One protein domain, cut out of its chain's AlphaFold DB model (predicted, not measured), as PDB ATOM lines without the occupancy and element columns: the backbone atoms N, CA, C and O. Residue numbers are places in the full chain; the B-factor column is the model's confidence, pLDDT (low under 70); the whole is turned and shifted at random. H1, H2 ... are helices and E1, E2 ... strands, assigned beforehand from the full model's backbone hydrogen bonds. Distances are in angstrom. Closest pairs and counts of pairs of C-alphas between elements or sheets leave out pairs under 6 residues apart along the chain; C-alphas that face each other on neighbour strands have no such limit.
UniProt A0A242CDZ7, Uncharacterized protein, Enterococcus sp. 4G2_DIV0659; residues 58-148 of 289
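This is residues 58 to 148 of the 289 residues of an uncharacterized protein of Enterococcus sp. 4G2_DIV0659 (UniProt A0A242CDZ7). A ribbon of two parallel strands, E1 and E4, with the helix H1 packed next to it, makes the body; a smaller antiparallel ribbon, E2 and E3, lies toward one end and H2 toward the other. H3 lies beyond the smaller ribbon, and residues 120 to 125 stick out there. The 91 printed residues hold three named helices and four named strands, in the order H1 E1 H2 E2 H3 E3 E4; the class is mixed, helices and strands, with 40 residues, under half, in named elements. The whole is compact, with a radius of gyration of the C-alphas of 13.5 A and spans of 37, 27 and 19 A.

H1, residues 68 to 77, begins with C-alpha 68 at (133.557, 123.935, 132.211) and is 14.1 A long. E1, residues 81 to 86, is 16.8 A long; H2 has residues 90 to 95. E2 has residues 115 to 117, H3 residues 119 to 122, and E3 residues 128 to 132, 13.8 A long. E4, residues 136 to 141, is 15.5 A long and ends with C-alpha 141 at (136.282, 121.476, 125.592).

E1 and E4 are parallel at 30 degrees, with N 83 and O 137 within hydrogen-bond range at 2.9 A. The closest C-alphas of H1 and E1 are those of Tyr 75 and Lys 81, 6.9 A. E2 and E3 are antiparallel at 137 degrees, with N 115 and O 130 at 2.9 A. Residues 58 to 59 pair with 130 to 131 of E3, antiparallel. E3 and E4 are only just apart, closest 8.2 A. In H1 and H2 every O i to N i+4 pair is within hydrogen-bond range; H3 is too short for one.

The C-alphas of Glu 121 and Asp 145, the two farthest apart, are 38.0 A from each other. The link from H2 to E2 is long, 19 residues; the others are tight. The printed part has no cut, and no printed residue is under 70 in pLDDT.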
ATOM      1  N   ILE A  58     139.831 107.446 143.120       95.19
ATOM      2  CA  ILE A  58     138.581 108.194 143.099       95.19
ATOM      3  C   ILE A  58     137.985 108.054 141.707       95.19
ATOM      4  O   ILE A  58     138.681 108.231 140.708       95.19
ATOM      5  N   LYS A  59     136.694 107.717 141.649       95.00
ATOM      6  CA  LYS A  59     135.964 107.645 140.385       95.00
ATOM      7  C   LYS A  59     135.862 109.047 139.791       95.00
ATOM      8  O   LYS A  59     135.344 109.955 140.449       95.00
ATOM      9  N   VAL A  60     136.356 109.202 138.571       95.75
ATOM     10  CA  VAL A  60     136.331 110.459 137.828       95.75
ATOM     11  C   VAL A  60     134.907 110.670 137.292       95.75
ATOM     12  O   VAL A  60     134.383 109.776 136.621       95.75
ATOM     13  N   PRO A  61     134.238 111.792 137.618       94.69
ATOM     14  CA  PRO A  61     132.912 112.098 137.082       94.69
ATOM     15  C   PRO A  61     132.949 112.265 135.561       94.69
ATOM     16  O   PRO A  61     133.908 112.814 135.026       94.69
ATOM     17  N   ASP A  62     131.896 111.838 134.866       94.06
ATOM     18  CA  ASP A  62     131.796 112.020 133.416       94.06
ATOM     19  C   ASP A  62     131.627 113.516 133.072       94.06
ATOM     20  O   ASP A  62     130.664 114.132 133.553       94.06
ATOM     21  N   PRO A  63     132.556 114.124 132.308       94.56
ATOM     22  CA  PRO A  63     132.467 115.522 131.899       94.56
ATOM     23  C   PRO A  63     131.616 115.728 130.638       94.56
ATOM     24  O   PRO A  63     131.359 116.876 130.281       94.56
ATOM     25  N   TYR A  64     131.199 114.654 129.960       94.50
ATOM     26  CA  TYR A  64     130.637 114.733 128.619       94.50
ATOM     27  C   TYR A  64     129.419 115.659 128.552       94.50
ATOM     28  O   TYR A  64     128.435 115.488 129.275       94.50
ATOM     29  N   PHE A  65     129.518 116.659 127.677       90.69
ATOM     30  CA  PHE A  65     128.521 117.695 127.434       90.69
ATOM     31  C   PHE A  65     128.106 118.552 128.643       90.69
ATOM     32  O   PHE A  65     127.042 119.177 128.631       90.69
ATOM     33  N   LYS A  66     128.929 118.602 129.690       94.50
ATOM     34  CA  LYS A  66     128.765 119.546 130.803       94.50
ATOM     35  C   LYS A  66     129.557 120.818 130.541       94.50
ATOM     36  O   LYS A  66     130.526 120.793 129.789       94.50
ATOM     37  N   THR A  67     129.191 121.923 131.188       95.62
ATOM     38  CA  THR A  67     129.981 123.160 131.078       95.62
ATOM     39  C   THR A  67     131.291 123.052 131.855       95.62
ATOM     40  O   THR A  67     131.384 122.319 132.848       95.62
ATOM     41  N   GLN A  68     132.300 123.834 131.464       96.44
ATOM     42  CA  GLN A  68     133.557 123.935 132.211       96.44
ATOM     43  C   GLN A  68     133.332 124.266 133.698       96.44
ATOM     44  O   GLN A  68     134.015 123.690 134.548       96.44
ATOM     45  N   GLU A  69     132.360 125.117 134.058       96.00
ATOM     46  CA  GLU A  69     132.105 125.416 135.476       96.00
ATOM     47  C   GLU A  69     131.555 124.205 136.237       96.00
ATOM     48  O   GLU A  69     131.998 123.929 137.356       96.00
ATOM     49  N   GLN A  70     130.622 123.461 135.633       96.31
ATOM     50  CA  GLN A  70     130.046 122.254 136.236       96.31
ATOM     51  C   GLN A  70     131.122 121.195 136.474       96.31
ATOM     52  O   GLN A  70     131.251 120.669 137.582       96.31
ATOM     53  N   VAL A  71     131.946 120.934 135.458       96.62
ATOM     54  CA  VAL A  71     133.043 119.965 135.542       96.62
ATOM     55  C   VAL A  71     134.074 120.404 136.585       96.62
ATOM     56  O   VAL A  71     134.470 119.606 137.436       96.62
ATOM     57  N   SER A  72     134.439 121.690 136.602       96.50
ATOM     58  CA  SER A  72     135.331 122.273 137.613       96.50
ATOM     59  C   SER A  72     134.830 122.065 139.037       96.50
ATOM     60  O   SER A  72     135.601 121.668 139.914       96.50
ATOM     61  N   ALA A  73     133.539 122.293 139.277       96.88
ATOM     62  CA  ALA A  73     132.936 122.104 140.589       96.88
ATOM     63  C   ALA A  73     132.941 120.626 141.017       96.88
ATOM     64  O   ALA A  73     133.379 120.311 142.128       96.88
ATOM     65  N   GLU A  74     132.509 119.718 140.136       96.62
ATOM     66  CA  GLU A  74     132.434 118.281 140.427       96.62
ATOM     67  C   GLU A  74     133.811 117.679 140.736       96.62
ATOM     68  O   GLU A  74     133.978 116.957 141.723       96.62
ATOM     69  N   TYR A  75     134.823 118.003 139.935       96.69
ATOM     70  CA  TYR A  75     136.169 117.446 140.080       96.69
ATOM     71  C   TYR A  75     136.885 118.025 141.297       96.69
ATOM     72  O   TYR A  75     137.497 117.278 142.066       96.69
ATOM     73  N   LYS A  76     136.741 119.333 141.550       95.44
ATOM     74  CA  LYS A  76     137.283 119.966 142.758       95.44
ATOM     75  C   LYS A  76     136.659 119.376 144.023       95.44
ATOM     76  O   LYS A  76     137.383 119.117 144.982       95.44
ATOM     77  N   ALA A  77     135.354 119.089 144.015       96.44
ATOM     78  CA  ALA A  77     134.678 118.413 145.126       96.44
ATOM     79  C   ALA A  77     135.228 116.997 145.382       96.44
ATOM     80  O   ALA A  77     135.208 116.512 146.514       96.44
ATOM     81  N   LYS A  78     135.765 116.342 144.347       95.44
ATOM     82  CA  LYS A  78     136.461 115.052 144.440       95.44
ATOM     83  C   LYS A  78     137.962 115.183 144.727       95.44
ATOM     84  O   LYS A  78     138.619 114.172 144.947       95.44
ATOM     85  N   GLY A  79     138.504 116.397 144.795       95.75
ATOM     86  CA  GLY A  79     139.928 116.638 145.022       95.75
ATOM     87  C   GLY A  79     140.804 116.333 143.806       95.75
ATOM     88  O   GLY A  79     141.969 115.995 143.988       95.75
ATOM     89  N   LEU A  80     140.251 116.429 142.597       96.75
ATOM     90  CA  LEU A  80     140.975 116.318 141.330       96.75
ATOM     91  C   LEU A  80     141.343 117.718 140.816       96.75
ATOM     92  O   LEU A  80     140.629 118.693 141.076       96.75
ATOM     93  N   LYS A  81     142.453 117.822 140.087       97.12
ATOM     94  CA  LYS A  81     142.836 119.020 139.329       97.12
ATOM     95  C   LYS A  81     142.396 118.853 137.877       97.12
ATOM     96  O   LYS A  81     142.263 117.730 137.401       97.12
ATOM     97  N   ILE A  82     142.191 119.960 137.170       96.81
ATOM     98  CA  ILE A  82     141.781 119.938 135.763       96.81
ATOM     99  C   ILE A  82     142.762 120.748 134.929       96.81
ATOM    100  O   ILE A  82     143.182 121.829 135.344       96.81
ATOM    101  N   ASN A  83     143.072 120.235 133.744       97.00
ATOM    102  CA  ASN A  83     143.687 120.977 132.658       97.00
ATOM    103  C   ASN A  83     142.752 120.955 131.441       97.00
ATOM    104  O   ASN A  83     142.479 119.889 130.891       97.00
ATOM    105  N   TYR A  84     142.246 122.118 131.039       97.19
ATOM    106  CA  TYR A  84     141.360 122.226 129.884       97.19
ATOM    107  C   TYR A  84     142.162 122.369 128.598       97.19
ATOM    108  O   TYR A  84     143.049 123.217 128.504       97.19
ATOM    109  N   VAL A  85     141.810 121.572 127.595       96.50
ATOM    110  CA  VAL A  85     142.399 121.633 126.255       96.50
ATOM    111  C   VAL A  85     141.294 121.773 125.221       96.50
ATOM    112  O   VAL A  85     140.219 121.202 125.380       96.50
ATOM    113  N   VAL A  86     141.537 122.546 124.166       96.38
ATOM    114  CA  VAL A  86     140.573 122.649 123.068       96.38
ATOM    115  C   VAL A  86     140.477 121.287 122.378       96.38
ATOM    116  O   VAL A  86     141.502 120.691 122.045       96.38
ATOM    117  N   SER A  87     139.257 120.793 122.186       94.69
ATOM    118  CA  SER A  87     138.961 119.555 121.463       94.69
ATOM    119  C   SER A  87     137.794 119.806 120.517       94.69
ATOM    120  O   SER A  87     136.792 120.389 120.932       94.69
ATOM    121  N   ASN A  88     137.910 119.361 119.265       92.88
ATOM    122  CA  ASN A  88     136.771 119.326 118.354       92.88
ATOM    123  C   ASN A  88     136.050 117.982 118.526       92.88
ATOM    124  O   ASN A  88     136.652 116.922 118.349       92.88
ATOM    125  N   PHE A  89     134.765 118.043 118.870       92.81
ATOM    126  CA  PHE A  89     133.888 116.879 118.964       92.81
ATOM    127  C   PHE A  89     132.519 117.139 118.317       92.81
ATOM    128  O   PHE A  89     131.489 116.634 118.774       92.81
ATOM    129  N   ASP A  90     132.523 117.888 117.215       92.81
ATOM    130  CA  ASP A  90     131.343 118.210 116.406       92.81
ATOM    131  C   ASP A  90     130.659 116.935 115.898       92.81
ATOM    132  O   ASP A  90     129.442 116.792 116.010       92.81
ATOM    133  N   ASP A  91     131.443 115.941 115.465       90.69
ATOM    134  CA  ASP A  91     130.941 114.625 115.048       90.69
ATOM    135  C   ASP A  91     130.103 113.965 116.146       90.69
ATOM    136  O   ASP A  91     129.036 113.400 115.893       90.69
ATOM    137  N   LYS A  92     130.543 114.084 117.405       88.62
ATOM    138  CA  LYS A  92     129.801 113.550 118.547       88.62
ATOM    139  C   LYS A  92     128.502 114.321 118.763       88.62
ATOM    140  O   LYS A  92     127.484 113.704 119.081       88.62
ATOM    141  N   ALA A  93     128.499 115.636 118.569       89.00
ATOM    142  CA  ALA A  93     127.284 116.445 118.629       89.00
ATOM    143  C   ALA A  93     126.293 116.091 117.505       89.00
ATOM    144  O   ALA A  93     125.092 115.992 117.772       89.00
ATOM    145  N   THR A  94     126.786 115.809 116.293       89.75
ATOM    146  CA  THR A  94     125.998 115.325 115.146       89.75
ATOM    147  C   THR A  94     125.382 113.956 115.421       89.75
ATOM    148  O   THR A  94     124.170 113.782 115.280       89.75
ATOM    149  N   ILE A  95     126.179 112.989 115.892       86.25
ATOM    150  CA  ILE A  95     125.702 111.642 116.259       86.25
ATOM    151  C   ILE A  95     124.612 111.733 117.335       86.25
ATOM    152  O   ILE A  95     123.585 111.059 117.246       86.25
ATOM    153  N   ASN A  96     124.805 112.607 118.326       83.19
ATOM    154  CA  ASN A  96     123.848 112.820 119.412       83.19
ATOM    155  C   ASN A  96     122.705 113.785 119.046       83.19
ATOM    156  O   ASN A  96     121.864 114.061 119.902       83.19
ATOM    157  N   LYS A  97     122.654 114.288 117.801       90.75
ATOM    158  CA  LYS A  97     121.658 115.246 117.294       90.75
ATOM    159  C   LYS A  97     121.399 116.386 118.276       90.75
ATOM    160  O   LYS A  97     120.256 116.635 118.664       90.75
ATOM    161  N   ARG A  98     122.465 117.057 118.708       90.56
ATOM    162  CA  ARG A  98     122.377 118.139 119.693       90.56
ATOM    163  C   ARG A  98     123.162 119.368 119.285       90.56
ATOM    164  O   ARG A  98     124.141 119.297 118.550       90.56
ATOM    165  N   PHE A  99     122.741 120.489 119.853       90.69
ATOM    166  CA  PHE A  99     123.539 121.699 119.861       90.69
ATOM    167  C   PHE A  99     124.685 121.536 120.866       90.69
ATOM    168  O   PHE A  99     124.457 121.189 122.030       90.69
ATOM    169  N   LEU A 100     125.902 121.760 120.398       93.56
ATOM    170  CA  LEU A 100     127.121 121.836 121.182       93.56
ATOM    171  C   LEU A 100     127.401 123.305 121.476       93.56
ATOM    172  O   LEU A 100     127.520 124.113 120.555       93.56
ATOM    173  N   ARG A 101     127.481 123.656 122.758       95.00
ATOM    174  CA  ARG A 101     127.797 125.026 123.170       95.00
ATOM    175  C   ARG A 101     129.293 125.187 123.382       95.00
ATOM    176  O   ARG A 101     129.959 124.293 123.911       95.00
ATOM    177  N   LYS A 102     129.800 126.375 123.079       95.62
ATOM    178  CA  LYS A 102     131.134 126.800 123.491       95.62
ATOM    179  C   LYS A 102     131.295 126.625 125.004       95.62
ATOM    180  O   LYS A 102     130.449 127.061 125.784       95.62
ATOM    181  N   GLY A 103     132.403 126.016 125.410       94.56
ATOM    182  CA  GLY A 103     132.704 125.711 126.807       94.56
ATOM    183  C   GLY A 103     132.053 124.427 127.330       94.56
ATOM    184  O   GLY A 103     132.186 124.138 128.519       94.56
ATOM    185  N   GLU A 104     131.365 123.642 126.495       96.06
ATOM    186  CA  GLU A 104     130.992 122.271 126.858       96.06
ATOM    187  C   GLU A 104     132.195 121.332 126.734       96.06
ATOM    188  O   GLU A 104     133.059 121.502 125.871       96.06
ATOM    189  N   CYS A 105     132.260 120.349 127.627       96.06
ATOM    190  CA  CYS A 105     133.363 119.409 127.726       96.06
ATOM    191  C   CYS A 105     133.117 118.131 126.914       96.06
ATOM    192  O   CYS A 105     131.999 117.621 126.834       96.06
ATOM    193  N   ASP A 106     134.192 117.600 126.344       94.38
ATOM    194  CA  ASP A 106     134.199 116.332 125.625       94.38
ATOM    195  C   ASP A 106     134.278 115.142 126.598       94.38
ATOM    196  O   ASP A 106     134.627 115.286 127.770       94.38
ATOM    197  N   GLN A 107     133.973 113.948 126.102       92.62
ATOM    198  CA  GLN A 107     134.155 112.690 126.807       92.62
ATOM    199  C   GLN A 107     135.642 112.427 127.087       92.62
ATOM    200  O   GLN A 107     136.526 112.744 126.293       92.62
ATOM    201  N   LEU A 108     135.906 111.773 128.214       91.75
ATOM    202  CA  LEU A 108     137.232 111.305 128.600       91.75
ATOM    203  C   LEU A 108     137.809 110.279 127.603       91.75
ATOM    204  O   LEU A 108     137.154 109.282 127.290       91.75
ATOM    205  N   SER A 109     139.053 110.502 127.170       83.31
ATOM    206  CA  SER A 109     139.856 109.594 126.332       83.31
ATOM    207  C   SER A 109     140.976 108.908 127.134       83.31
ATOM    208  O   SER A 109     141.183 109.218 128.305       83.31
ATOM    209  N   GLN A 110     141.701 107.962 126.519       74.38
ATOM    210  CA  GLN A 110     142.740 107.159 127.191       74.38
ATOM    211  C   GLN A 110     143.943 107.966 127.721       74.38
ATOM    212  O   GLN A 110     144.610 107.498 128.638       74.38
ATOM    213  N   ASP A 111     144.163 109.192 127.239       84.06
ATOM    214  CA  ASP A 111     145.315 110.033 127.611       84.06
ATOM    215  C   ASP A 111     144.931 111.221 128.508       84.06
ATOM    216  O   ASP A 111     145.572 112.271 128.524       84.06
ATOM    217  N   ASN A 112     143.856 111.070 129.276       88.94
ATOM    218  CA  ASN A 112     143.299 112.127 130.117       88.94
ATOM    219  C   ASN A 112     143.915 112.216 131.526       88.94
ATOM    220  O   ASN A 112     143.456 113.023 132.327       88.94
ATOM    221  N   GLY A 113     144.899 111.383 131.870       89.19
ATOM    222  CA  GLY A 113     145.435 111.299 133.237       89.19
ATOM    223  C   GLY A 113     144.600 110.447 134.206       89.19
ATOM    224  O   GLY A 113     144.845 110.482 135.409       89.19
ATOM    225  N   ALA A 114     143.636 109.666 133.710       94.25
ATOM    226  CA  ALA A 114     142.873 108.680 134.472       94.25
ATOM    227  C   ALA A 114     142.993 107.280 133.851       94.25
ATOM    228  O   ALA A 114     143.133 107.111 132.644       94.25
ATOM    229  N   THR A 115     142.886 106.241 134.677       94.38
ATOM    230  CA  THR A 115     142.883 104.846 134.219       94.38
ATOM    231  C   THR A 115     141.452 104.349 134.064       94.38
ATOM    232  O   THR A 115     140.658 104.441 135.005       94.38
ATOM    233  N   TYR A 116     141.118 103.803 132.896       92.75
ATOM    234  CA  TYR A 116     139.839 103.134 132.676       92.75
ATOM    235  C   TYR A 116     139.879 101.700 133.211       92.75
ATOM    236  O   TYR A 116     140.769 100.932 132.854       92.75
ATOM    237  N   TYR A 117     138.894 101.341 134.031       90.38
ATOM    238  CA  TYR A 117     138.659  99.969 134.478       90.38
ATOM    239  C   TYR A 117     137.350  99.460 133.880       90.38
ATOM    240  O   TYR A 117     136.294 100.084 134.047       90.38
ATOM    241  N   ASN A 118     137.412  98.322 133.195       88.69
ATOM    242  CA  ASN A 118     136.256  97.755 132.503       88.69
ATOM    243  C   ASN A 118     135.359  96.923 133.449       88.69
ATOM    244  O   ASN A 118     135.685  96.643 134.608       88.69
ATOM    245  N   SER A 119     134.196  96.501 132.951       88.00
ATOM    246  CA  SER A 119     133.234  95.711 133.728       88.00
ATOM    247  C   SER A 119     133.735  94.308 134.085       88.00
ATOM    248  O   SER A 119     133.323  93.790 135.124       88.00
ATOM    249  N   SER A 120     134.633  93.702 133.301       85.06
ATOM    250  CA  SER A 120     135.204  92.378 133.595       85.06
ATOM    251  C   SER A 120     136.276  92.423 134.692       85.06
ATOM    252  O   SER A 120     136.545  91.420 135.353       85.06
ATOM    253  N   GLU A 121     136.855  93.593 134.961       84.94
ATOM    254  CA  GLU A 121     137.857  93.783 136.009       84.94
ATOM    255  C   GLU A 121     137.259  94.161 137.359       84.94
ATOM    256  O   GLU A 121     137.686  93.628 138.392       84.94
ATOM    257  N   VAL A 122     136.302  95.095 137.357       85.19
ATOM    258  CA  VAL A 122     135.775  95.720 138.584       85.19
ATOM    259  C   VAL A 122     134.261  95.573 138.759       85.19
ATOM    260  O   VAL A 122     133.714  95.955 139.800       85.19
ATOM    261  N   GLY A 123     133.578  94.984 137.780       84.19
ATOM    262  CA  GLY A 123     132.126  94.855 137.742       84.19
ATOM    263  C   GLY A 123     131.441  96.063 137.124       84.19
ATOM    264  O   GLY A 123     131.927  97.189 137.212       84.19
ATOM    265  N   LEU A 124     130.262  95.827 136.545       80.31
ATOM    266  CA  LEU A 124     129.488  96.844 135.825       80.31
ATOM    267  C   LEU A 124     129.257  98.119 136.653       80.31
ATOM    268  O   LEU A 124     129.427  99.224 136.154       80.31
ATOM    269  N   LYS A 125     128.948  97.973 137.948       84.81
ATOM    270  CA  LYS A 125     128.699  99.110 138.856       84.81
ATOM    271  C   LYS A 125     129.932  99.998 139.064       84.81
ATOM    272  O   LYS A 125     129.799 101.204 139.273       84.81
ATOM    273  N   ASN A 126     131.125  99.409 139.020       87.44
ATOM    274  CA  ASN A 126     132.373 100.115 139.295       87.44
ATOM    275  C   ASN A 126     133.136 100.486 138.024       87.44
ATOM    276  O   ASN A 126     134.129 101.193 138.150       87.44
ATOM    277  N   ALA A 127     132.697 100.061 136.838       88.50
ATOM    278  CA  ALA A 127     133.361 100.404 135.587       88.50
ATOM    279  C   ALA A 127     133.416 101.932 135.377       88.50
ATOM    280  O   ALA A 127     132.517 102.675 135.807       88.50
ATOM    281  N   GLY A 128     134.501 102.395 134.755       92.69
ATOM    282  CA  GLY A 128     134.741 103.806 134.454       92.69
ATOM    283  C   GLY A 128     136.180 104.256 134.701       92.69
ATOM    284  O   GLY A 128     137.071 103.448 134.961       92.69
ATOM    285  N   TYR A 129     136.390 105.570 134.629       94.94
ATOM    286  CA  TYR A 129     137.686 106.211 134.842       94.94
ATOM    287  C   TYR A 129     137.968 106.465 136.326       94.94
ATOM    288  O   TYR A 129     137.089 106.898 137.076       94.94
ATOM    289  N   TYR A 130     139.209 106.220 136.741       95.88
ATOM    290  CA  TYR A 130     139.687 106.429 138.105       95.88
ATOM    291  C   TYR A 130     141.050 107.116 138.120       95.88
ATOM    292  O   TYR A 130     141.914 106.813 137.300       95.88
ATOM    293  N   ALA A 131     141.255 107.985 139.105       96.62
ATOM    294  CA  ALA A 131     142.511 108.694 139.334       96.62
ATOM    295  C   ALA A 131     142.819 108.786 140.834       96.62
ATOM    296  O   ALA A 131     141.953 108.515 141.675       96.62
ATOM    297  N   GLU A 132     144.049 109.131 141.189       96.06
ATOM    298  CA  GLU A 132     144.431 109.388 142.573       96.06
ATOM    299  C   GLU A 132     144.045 110.812 142.985       96.06
ATOM    300  O   GLU A 132     143.791 111.707 142.174       96.06
ATOM    301  N   LYS A 133     143.926 111.035 144.295       95.06
ATOM    302  CA  LYS A 133     143.565 112.354 144.811       95.06
ATOM    303  C   LYS A 133     144.679 113.351 144.494       95.06
ATOM    304  O   LYS A 133     145.814 113.160 144.914       95.06
ATOM    305  N   GLY A 134     144.323 114.463 143.862       94.88
ATOM    306  CA  GLY A 134     145.256 115.517 143.474       94.88
ATOM    307  C   GLY A 134     145.834 115.365 142.069       94.88
ATOM    308  O   GLY A 134     146.524 116.295 141.638       94.88
ATOM    309  N   ASP A 135     145.519 114.271 141.366       96.19
ATOM    310  CA  ASP A 135     145.883 114.081 139.962       96.19
ATOM    311  C   ASP A 135     145.232 115.142 139.076       96.19
ATOM    312  O   ASP A 135     144.138 115.646 139.357       96.19
ATOM    313  N   THR A 136     145.932 115.484 137.997       96.75
ATOM    314  CA  THR A 136     145.450 116.417 136.981       96.75
ATOM    315  C   THR A 136     144.795 115.644 135.853       96.75
ATOM    316  O   THR A 136     145.466 114.885 135.159       96.75
ATOM    317  N   ILE A 137     143.501 115.883 135.648       97.31
ATOM    318  CA  ILE A 137     142.735 115.305 134.549       97.31
ATOM    319  C   ILE A 137     142.708 116.286 133.380       97.31
ATOM    320  O   ILE A 137     142.379 117.462 133.554       97.31
ATOM    321  N   ILE A 138     143.051 115.806 132.192       96.62
ATOM    322  CA  ILE A 138     142.986 116.571 130.948       96.62
ATOM    323  C   ILE A 138     141.580 116.421 130.373       96.62
ATOM    324  O   ILE A 138     141.111 115.306 130.147       96.62
ATOM    325  N   ILE A 139     140.899 117.545 130.153       96.31
ATOM    326  CA  ILE A 139     139.512 117.568 129.676       96.31
ATOM    327  C   ILE A 139     139.429 118.423 128.416       96.31
ATOM    328  O   ILE A 139     139.754 119.612 128.437       96.31
ATOM    329  N   GLY A 140     138.973 117.800 127.329       96.50
ATOM    330  CA  GLY A 140     138.642 118.490 126.088       96.50
ATOM    331  C   GLY A 140     137.449 119.425 126.280       96.50
ATOM    332  O   GLY A 140     136.507 119.070 126.984       96.50
ATOM    333  N   TYR A 141     137.455 120.601 125.662       97.12
ATOM    334  CA  TYR A 141     136.282 121.476 125.592       97.12
ATOM    335  C   TYR A 141     136.144 122.108 124.207       97.12
ATOM    336  O   TYR A 141     137.143 122.300 123.510       97.12
ATOM    337  N   SER A 142     134.909 122.445 123.836       97.12
ATOM    338  CA  SER A 142     134.633 123.129 122.574       97.12
ATOM    339  C   SER A 142     134.912 124.623 122.706       97.12
ATOM    340  O   SER A 142     134.425 125.285 123.627       97.12
ATOM    341  N   ASP A 143     135.665 125.190 121.775       97.19
ATOM    342  CA  ASP A 143     135.941 126.626 121.710       97.19
ATOM    343  C   ASP A 143     134.912 127.413 120.877       97.19
ATOM    344  O   ASP A 143     134.972 128.652 120.836       97.19
ATOM    345  N   HIS A 144     133.938 126.719 120.286       96.25
ATOM    346  CA  HIS A 144     132.894 127.283 119.439       96.25
ATOM    347  C   HIS A 144     131.532 126.597 119.643       96.25
ATOM    348  O   HIS A 144     131.419 125.548 120.278       96.25
ATOM    349  N   ASP A 145     130.483 127.238 119.132       95.75
ATOM    350  CA  ASP A 145     129.144 126.658 119.071       95.75
ATOM    351  C   ASP A 145     128.988 125.847 117.778       95.75
ATOM    352  O   ASP A 145     129.381 126.312 116.706       95.75
ATOM    353  N   PHE A 146     128.356 124.680 117.861       95.44
ATOM    354  CA  PHE A 146     128.096 123.817 116.712       95.44
ATOM    355  C   PHE A 146     126.691 123.210 116.788       95.44
ATOM    356  O   PHE A 146     126.243 122.742 117.832       95.44
ATOM    357  N   ASP A 147     125.961 123.214 115.672       93.81
ATOM    358  CA  ASP A 147     124.585 122.718 115.618       93.81
ATOM    359  C   ASP A 147     124.507 121.350 114.931       93.81
ATOM    360  O   ASP A 147     124.196 121.252 113.742       93.81
ATOM    361  N   GLY A 148     124.725 120.289 115.712       88.25
ATOM    362  CA  GLY A 148     124.606 118.900 115.262       88.25
ATOM    363  C   GLY A 148     123.166 118.437 115.004       88.25
ATOM    364  O   GLY A 148     122.947 117.275 114.668       88.25
TER     365      GLY A 148